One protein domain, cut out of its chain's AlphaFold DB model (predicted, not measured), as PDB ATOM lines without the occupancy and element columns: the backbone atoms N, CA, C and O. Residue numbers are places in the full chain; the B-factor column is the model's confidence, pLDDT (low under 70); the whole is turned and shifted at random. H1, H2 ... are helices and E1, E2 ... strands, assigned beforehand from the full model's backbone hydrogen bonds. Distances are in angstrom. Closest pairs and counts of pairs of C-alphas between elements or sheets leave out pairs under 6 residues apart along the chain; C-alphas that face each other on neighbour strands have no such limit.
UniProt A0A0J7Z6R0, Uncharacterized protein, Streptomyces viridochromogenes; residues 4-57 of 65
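Overview. This is residues 4 to 57 of the 65 residues of an uncharacterized protein of Streptomyces viridochromogenes (UniProt A0A0J7Z6R0). Two small lobes, each a strand hairpin followed by a short helix (E1, E2, H1 and E3, E4, H2), are joined by a looping stretch, residues 25 to 39. The printed part has 54 residues, with two named helices and four strands, both sheets antiparallel, class mixed. It is loose, radius of gyration of the C-alphas 12.5 A, spanning 37 by 21 by 14 A.

Arrangement. Start at the hairpin of E1, residues 4 to 7, and E2, residues 10 to 14; N 5 and O 12 are within hydrogen-bond range, 2.8 A. H1, residues 17 to 24, comes closest to E2 at C-alphas 20 and 14, 6.1 A. Next find the hairpin of E3, residues 40 to 42, and E4, residues 45 to 47, with N 40 and O 47 within range, 2.9 A. H2, residues 50 to 55, comes closest to E4 at C-alphas 53 and 47, 5.6 A. H1 and H2 are apart; in both, every O i to N i+4 pair is within range.

Along the chain. Find C-alpha 4 at (-18.403, 34.947, -10.247), where E1 begins. E2 runs 13.0 A, H1 10.3 A; H2 ends at C-alpha 55, (-21.991, 31.507, 24.664).

Size, cuts and confidence. The printed part has no cut. The H1 to E3 link is long, 15 residues. No printed residue is under 70.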
ATOM      1  N   GLU A   4     -18.123  33.649 -10.845       98.06
ATOM      2  CA  GLU A   4     -18.403  34.947 -10.247       98.06
ATOM      3  C   GLU A   4     -19.302  34.805  -9.020       98.06
ATOM      4  O   GLU A   4     -20.243  34.011  -9.007       98.06
ATOM      5  N   VAL A   5     -19.036  35.622  -8.006       96.62
ATOM      6  CA  VAL A   5     -19.913  35.829  -6.857       96.62
ATOM      7  C   VAL A   5     -20.342  37.288  -6.851       96.62
ATOM      8  O   VAL A   5     -19.514  38.190  -6.739       96.62
ATOM      9  N   HIS A   6     -21.647  37.511  -6.973       97.19
ATOM     10  CA  HIS A   6     -22.269  38.832  -6.944       97.19
ATOM     11  C   HIS A   6     -22.831  39.055  -5.537       97.19
ATOM     12  O   HIS A   6     -23.878  38.507  -5.195       97.19
ATOM     13  N   ALA A   7     -22.113  39.794  -4.690       93.25
ATOM     14  CA  ALA A   7     -22.488  40.020  -3.293       93.25
ATOM     15  C   ALA A   7     -21.818  41.279  -2.726       93.25
ATOM     16  O   ALA A   7     -20.847  41.776  -3.283       93.25
ATOM     17  N   GLN A   8     -22.331  41.801  -1.604       88.12
ATOM     18  CA  GLN A   8     -21.769  42.985  -0.921       88.12
ATOM     19  C   GLN A   8     -21.606  44.214  -1.846       88.12
ATOM     20  O   GLN A   8     -20.707  45.029  -1.665       88.12
ATOM     21  N   GLY A   9     -22.468  44.341  -2.863       95.50
ATOM     22  CA  GLY A   9     -22.403  45.426  -3.848       95.50
ATOM     23  C   GLY A   9     -21.255  45.316  -4.861       95.50
ATOM     24  O   GLY A   9     -21.005  46.278  -5.581       95.50
ATOM     25  N   ALA A  10     -20.569  44.173  -4.934       96.19
ATOM     26  CA  ALA A  10     -19.456  43.932  -5.843       96.19
ATOM     27  C   ALA A  10     -19.586  42.590  -6.581       96.19
ATOM     28  O   ALA A  10     -20.336  41.692  -6.189       96.19
ATOM     29  N   VAL A  11     -18.818  42.464  -7.664       97.69
ATOM     30  CA  VAL A  11     -18.613  41.205  -8.387       97.69
ATOM     31  C   VAL A  11     -17.203  40.717  -8.091       97.69
ATOM     32  O   VAL A  11     -16.225  41.427  -8.327       97.69
ATOM     33  N   HIS A  12     -17.100  39.503  -7.565       96.75
ATOM     34  CA  HIS A  12     -15.838  38.843  -7.257       96.75
ATOM     35  C   HIS A  12     -15.634  37.653  -8.187       96.75
ATOM     36  O   HIS A  12     -16.569  36.896  -8.420       96.75
ATOM     37  N   VAL A  13     -14.411  37.455  -8.678       97.81
ATOM     38  CA  VAL A  13     -14.057  36.322  -9.544       97.81
ATOM     39  C   VAL A  13     -13.118  35.392  -8.784       97.81
ATOM     40  O   VAL A  13     -12.106  35.847  -8.251       97.81
ATOM     41  N   PHE A  14     -13.434  34.098  -8.755       98.06
ATOM     42  CA  PHE A  14     -12.622  33.071  -8.098       98.06
ATOM     43  C   PHE A  14     -12.391  31.865  -9.008       98.06
ATOM     44  O   PHE A  14     -13.151  31.591  -9.937       98.06
ATOM     45  N   ASP A  15     -11.330  31.123  -8.712       96.88
ATOM     46  CA  ASP A  15     -10.947  29.874  -9.371       96.88
ATOM     47  C   ASP A  15     -11.402  28.621  -8.597       96.88
ATOM     48  O   ASP A  15     -11.460  27.531  -9.166       96.88
ATOM     49  N   CYS A  16     -11.766  28.765  -7.316       96.81
ATOM     50  CA  CYS A  16     -12.262  27.687  -6.463       96.81
ATOM     51  C   CYS A  16     -13.130  28.194  -5.293       96.81
ATOM     52  O   CYS A  16     -13.025  29.340  -4.848       96.81
ATOM     53  N   PHE A  17     -13.992  27.317  -4.765       95.25
ATOM     54  CA  PHE A  17     -14.885  27.652  -3.648       95.25
ATOM     55  C   PHE A  17     -14.144  27.957  -2.349       95.25
ATOM     56  O   PHE A  17     -14.586  28.821  -1.600       95.25
ATOM     57  N   SER A  18     -13.012  27.302  -2.078       96.19
ATOM     58  CA  SER A  18     -12.226  27.573  -0.871       96.19
ATOM     59  C   SER A  18     -11.704  29.011  -0.841       96.19
ATOM     60  O   SER A  18     -11.817  29.653   0.196       96.19
ATOM     61  N   CYS A  19     -11.218  29.554  -1.963       95.75
ATOM     62  CA  CYS A  19     -10.824  30.965  -2.069       95.75
ATOM     63  C   CYS A  19     -12.010  31.918  -1.855       95.75
ATOM     64  O   CYS A  19     -11.881  32.902  -1.123       95.75
ATOM     65  N   ALA A  20     -13.172  31.611  -2.445       96.06
ATOM     66  CA  ALA A  20     -14.382  32.418  -2.278       96.06
ATOM     67  C   ALA A  20     -14.849  32.444  -0.814       96.06
ATOM     68  O   ALA A  20     -15.021  33.514  -0.232       96.06
ATOM     69  N   ILE A  21     -14.972  31.269  -0.191       95.56
ATOM     70  CA  ILE A  21     -15.325  31.122   1.226       95.56
ATOM     71  C   ILE A  21     -14.300  31.847   2.091       95.56
ATOM     72  O   ILE A  21     -14.681  32.631   2.956       95.56
ATOM     73  N   HIS A  22     -13.007  31.655   1.814       94.81
ATOM     74  CA  HIS A  22     -11.958  32.251   2.624       94.81
ATOM     75  C   HIS A  22     -12.029  33.781   2.644       94.81
ATOM     76  O   HIS A  22     -11.807  34.402   3.681       94.81
ATOM     77  N   ARG A  23     -12.351  34.382   1.494       94.56
ATOM     78  CA  ARG A  23     -12.426  35.831   1.328       94.56
ATOM     79  C   ARG A  23     -13.733  36.437   1.840       94.56
ATOM     80  O   ARG A  23     -13.704  37.586   2.279       94.56
ATOM     81  N   MET A  24     -14.850  35.723   1.697       94.38
ATOM     82  CA  MET A  24     -16.193  36.308   1.784       94.38
ATOM     83  C   MET A  24     -17.025  35.825   2.971       94.38
ATOM     84  O   MET A  24     -17.948  36.535   3.367       94.38
ATOM     85  N   ALA A  25     -16.749  34.640   3.519       94.75
ATOM     86  CA  ALA A  25     -17.551  34.099   4.609       94.75
ATOM     87  C   ALA A  25     -17.338  34.918   5.895       94.75
ATOM     88  O   ALA A  25     -16.187  35.142   6.288       94.75
ATOM     89  N   PRO A  26     -18.416  35.328   6.591       94.62
ATOM     90  CA  PRO A  26     -18.303  35.888   7.928       94.62
ATOM     91  C   PRO A  26     -17.606  34.905   8.871       94.62
ATOM     92  O   PRO A  26     -17.684  33.685   8.703       94.62
ATOM     93  N   VAL A  27     -16.936  35.440   9.886       96.38
ATOM     94  CA  VAL A  27     -16.260  34.639  10.906       96.38
ATOM     95  C   VAL A  27     -17.093  34.671  12.176       96.38
ATOM     96  O   VAL A  27     -17.521  35.735  12.605       96.38
ATOM     97  N   CYS A  28     -17.320  33.505  12.778       97.00
ATOM     98  CA  CYS A  28     -18.015  33.421  14.057       97.00
ATOM     99  C   CYS A  28     -17.222  34.155  15.146       97.00
ATOM    100  O   CYS A  28     -16.045  33.846  15.354       97.00
ATOM    101  N   GLU A  29     -17.864  35.065  15.878       97.38
ATOM    102  CA  GLU A  29     -17.202  35.820  16.951       97.38
ATOM    103  C   GLU A  29     -16.742  34.917  18.107       97.38
ATOM    104  O   GLU A  29     -15.714  35.186  18.718       97.38
ATOM    105  N   HIS A  30     -17.431  33.794  18.337       97.25
ATOM    106  CA  HIS A  30     -17.093  32.844  19.400       97.25
ATOM    107  C   HIS A  30     -16.006  31.835  18.983       97.25
ATOM    108  O   HIS A  30     -14.900  31.820  19.517       97.25
ATOM    109  N   CYS A  31     -16.301  30.966  18.009       97.38
ATOM    110  CA  CYS A  31     -15.438  29.825  17.669       97.38
ATOM    111  C   CYS A  31     -14.511  30.061  16.465       97.38
ATOM    112  O   CYS A  31     -13.766  29.163  16.081       97.38
ATOM    113  N   ARG A  32     -14.556  31.253  15.852       96.88
ATOM    114  CA  ARG A  32     -13.680  31.683  14.743       96.88
ATOM    115  C   ARG A  32     -13.759  30.854  13.456       96.88
ATOM    116  O   ARG A  32     -12.956  31.060  12.547       96.88
ATOM    117  N   VAL A  33     -14.734  29.957  13.335       96.25
ATOM    118  CA  VAL A  33     -14.981  29.228  12.086       96.25
ATOM    119  C   VAL A  33     -15.575  30.153  11.025       96.25
ATOM    120  O   VAL A  33     -16.289  31.109  11.343       96.25
ATOM    121  N   GLN A  34     -15.304  29.837   9.761       96.12
ATOM    122  CA  GLN A  34     -15.966  30.482   8.630       96.12
ATOM    123  C   GLN A  34     -17.404  29.980   8.524       96.12
ATOM    124  O   GLN A  34     -17.660  28.775   8.516       96.12
ATOM    125  N   ILE A  35     -18.347  30.913   8.460       95.06
ATOM    126  CA  ILE A  35     -19.775  30.619   8.408       95.06
ATOM    127  C   ILE A  35     -20.156  30.386   6.945       95.06
ATOM    128  O   ILE A  35     -20.286  31.325   6.166       95.06
ATOM    129  N   ILE A  36     -20.304  29.114   6.577       92.25
ATOM    130  CA  ILE A  36     -20.668  28.686   5.214       92.25
ATOM    131  C   ILE A  36     -22.182  28.420   5.104       92.25
ATOM    132  O   ILE A  36     -22.762  28.547   4.029       92.25
ATOM    133  N   GLY A  37     -22.822  28.048   6.218       85.81
ATOM    134  CA  GLY A  37     -24.263  27.795   6.312       85.81
ATOM    135  C   GLY A  37     -25.068  29.015   6.763       85.81
ATOM    136  O   GLY A  37     -24.582  30.145   6.771       85.81
ATOM    137  N   GLN A  38     -26.312  28.777   7.181       83.88
ATOM    138  CA  GLN A  38     -27.178  29.821   7.725       83.88
ATOM    139  C   GLN A  38     -26.713  30.207   9.139       83.88
ATOM    140  O   GLN A  38     -27.131  29.616  10.129       83.88
ATOM    141  N   GLY A  39     -25.794  31.172   9.219       89.94
ATOM    142  CA  GLY A  39     -25.402  31.796  10.479       89.94
ATOM    143  C   GLY A  39     -26.488  32.710  11.040       89.94
ATOM    144  O   GLY A  39     -27.529  32.942  10.419       89.94
ATOM    145  N   VAL A  40     -26.217  33.260  12.217       92.75
ATOM    146  CA  VAL A  40     -27.083  34.239  12.879       92.75
ATOM    147  C   VAL A  40     -26.322  35.543  13.069       92.75
ATOM    148  O   VAL A  40     -25.195  35.544  13.566       92.75
ATOM    149  N   GLU A  41     -26.941  36.647  12.658       93.19
ATOM    150  CA  GLU A  41     -26.462  37.998  12.940       93.19
ATOM    151  C   GLU A  41     -27.256  38.574  14.111       93.19
ATOM    152  O   GLU A  41     -28.488  38.523  14.124       93.19
ATOM    153  N   VAL A  42     -26.554  39.118  15.102       92.12
ATOM    154  CA  VAL A  42     -27.155  39.730  16.287       92.12
ATOM    155  C   VAL A  42     -26.389  41.003  16.599       92.12
ATOM    156  O   VAL A  42     -25.225  40.941  16.985       92.12
ATOM    157  N   GLU A  43     -27.040  42.157  16.439       90.69
ATOM    158  CA  GLU A  43     -26.436  43.468  16.732       90.69
ATOM    159  C   GLU A  43     -25.104  43.692  15.980       90.69
ATOM    160  O   GLU A  43     -24.142  44.217  16.538       90.69
ATOM    161  N   GLY A  44     -25.026  43.245  14.721       91.00
ATOM    162  CA  GLY A  44     -23.826  43.350  13.882       91.00
ATOM    163  C   GLY A  44     -22.737  42.307  14.162       91.00
ATOM    164  O   GLY A  44     -21.690  42.347  13.520       91.00
ATOM    165  N   GLN A  45     -22.958  41.375  15.096       94.75
ATOM    166  CA  GLN A  45     -22.047  40.262  15.383       94.75
ATOM    167  C   GLN A  45     -22.547  38.973  14.739       94.75
ATOM    168  O   GLN A  45     -23.740  38.665  14.791       94.75
ATOM    169  N   TRP A  46     -21.627  38.204  14.161       95.94
ATOM    170  CA  TRP A  46     -21.942  36.978  13.434       95.94
ATOM    171  C   TRP A  46     -21.583  35.730  14.231       95.94
ATOM    172  O   TRP A  46     -20.491  35.612  14.786       95.94
ATOM    173  N   TYR A  47     -22.475  34.743  14.221       96.00
ATOM    174  CA  TYR A  47     -22.249  33.449  14.860       96.00
ATOM    175  C   TYR A  47     -22.648  32.299  13.947       96.00
ATOM    176  O   TYR A  47     -23.607  32.392  13.181       96.00
ATOM    177  N   CYS A  48     -21.945  31.171  14.063       95.44
ATOM    178  CA  CYS A  48     -22.242  29.983  13.261       95.44
ATOM    179  C   CYS A  48     -23.551  29.274  13.658       95.44
ATOM    180  O   CYS A  48     -23.962  28.355  12.961       95.44
ATOM    181  N   GLY A  49     -24.177  29.668  14.772       94.19
ATOM    182  CA  GLY A  49     -25.439  29.112  15.259       94.19
ATOM    183  C   GLY A  49     -25.796  29.608  16.663       94.19
ATOM    184  O   GLY A  49     -25.029  30.347  17.296       94.19
ATOM    185  N   ALA A  50     -26.945  29.167  17.172       93.81
ATOM    186  CA  ALA A  50     -27.495  29.576  18.461       93.81
ATOM    187  C   ALA A  50     -26.582  29.209  19.633       93.81
ATOM    188  O   ALA A  50     -26.502  29.963  20.601       93.81
ATOM    189  N   HIS A  51     -25.876  28.077  19.557       94.00
ATOM    190  CA  HIS A  51     -24.921  27.675  20.593       94.00
ATOM    191  C   HIS A  51     -23.832  28.736  20.816       94.00
ATOM    192  O   HIS A  51     -23.662  29.214  21.936       94.00
ATOM    193  N   CYS A  52     -23.144  29.146  19.746       96.00
ATOM    194  CA  CYS A  52     -22.079  30.149  19.820       96.00
ATOM    195  C   CYS A  52     -22.614  31.524  20.227       96.00
ATOM    196  O   CYS A  52     -22.003  32.200  21.045       96.00
ATOM    197  N   ALA A  53     -23.775  31.925  19.709       95.50
ATOM    198  CA  ALA A  53     -24.366  33.208  20.072       95.50
ATOM    199  C   ALA A  53     -24.745  33.272  21.565       95.50
ATOM    200  O   ALA A  53     -24.488  34.271  22.232       95.50
ATOM    201  N   ARG A  54     -25.302  32.189  22.126       95.25
ATOM    202  CA  ARG A  54     -25.618  32.100  23.564       95.25
ATOM    203  C   ARG A  54     -24.369  32.065  24.440       95.25
ATOM    204  O   ARG A  54     -24.418  32.584  25.550       95.25
ATOM    205  N   ALA A  55     -23.272  31.477  23.958       95.69
ATOM    206  CA  ALA A  55     -21.991  31.507  24.664       95.69
ATOM    207  C   ALA A  55     -21.464  32.946  24.835       95.69
ATOM    208  O   ALA A  55     -20.877  33.252  25.866       95.69
ATOM    209  N   GLU A  56     -21.783  33.842  23.895       95.75
ATOM    210  CA  GLU A  56     -21.533  35.291  23.990       95.75
ATOM    211  C   GLU A  56     -22.710  36.083  24.603       95.75
ATOM    212  O   GLU A  56     -22.828  37.298  24.437       95.75
ATOM    213  N   GLY A  57     -23.625  35.410  25.309       94.25
ATOM    214  CA  GLY A  57     -24.714  36.049  26.053       94.25
ATOM    215  C   GLY A  57     -25.904  36.520  25.213       94.25
ATOM    216  O   GLY A  57     -26.796  37.184  25.743       94.25
TER     217      GLY A  57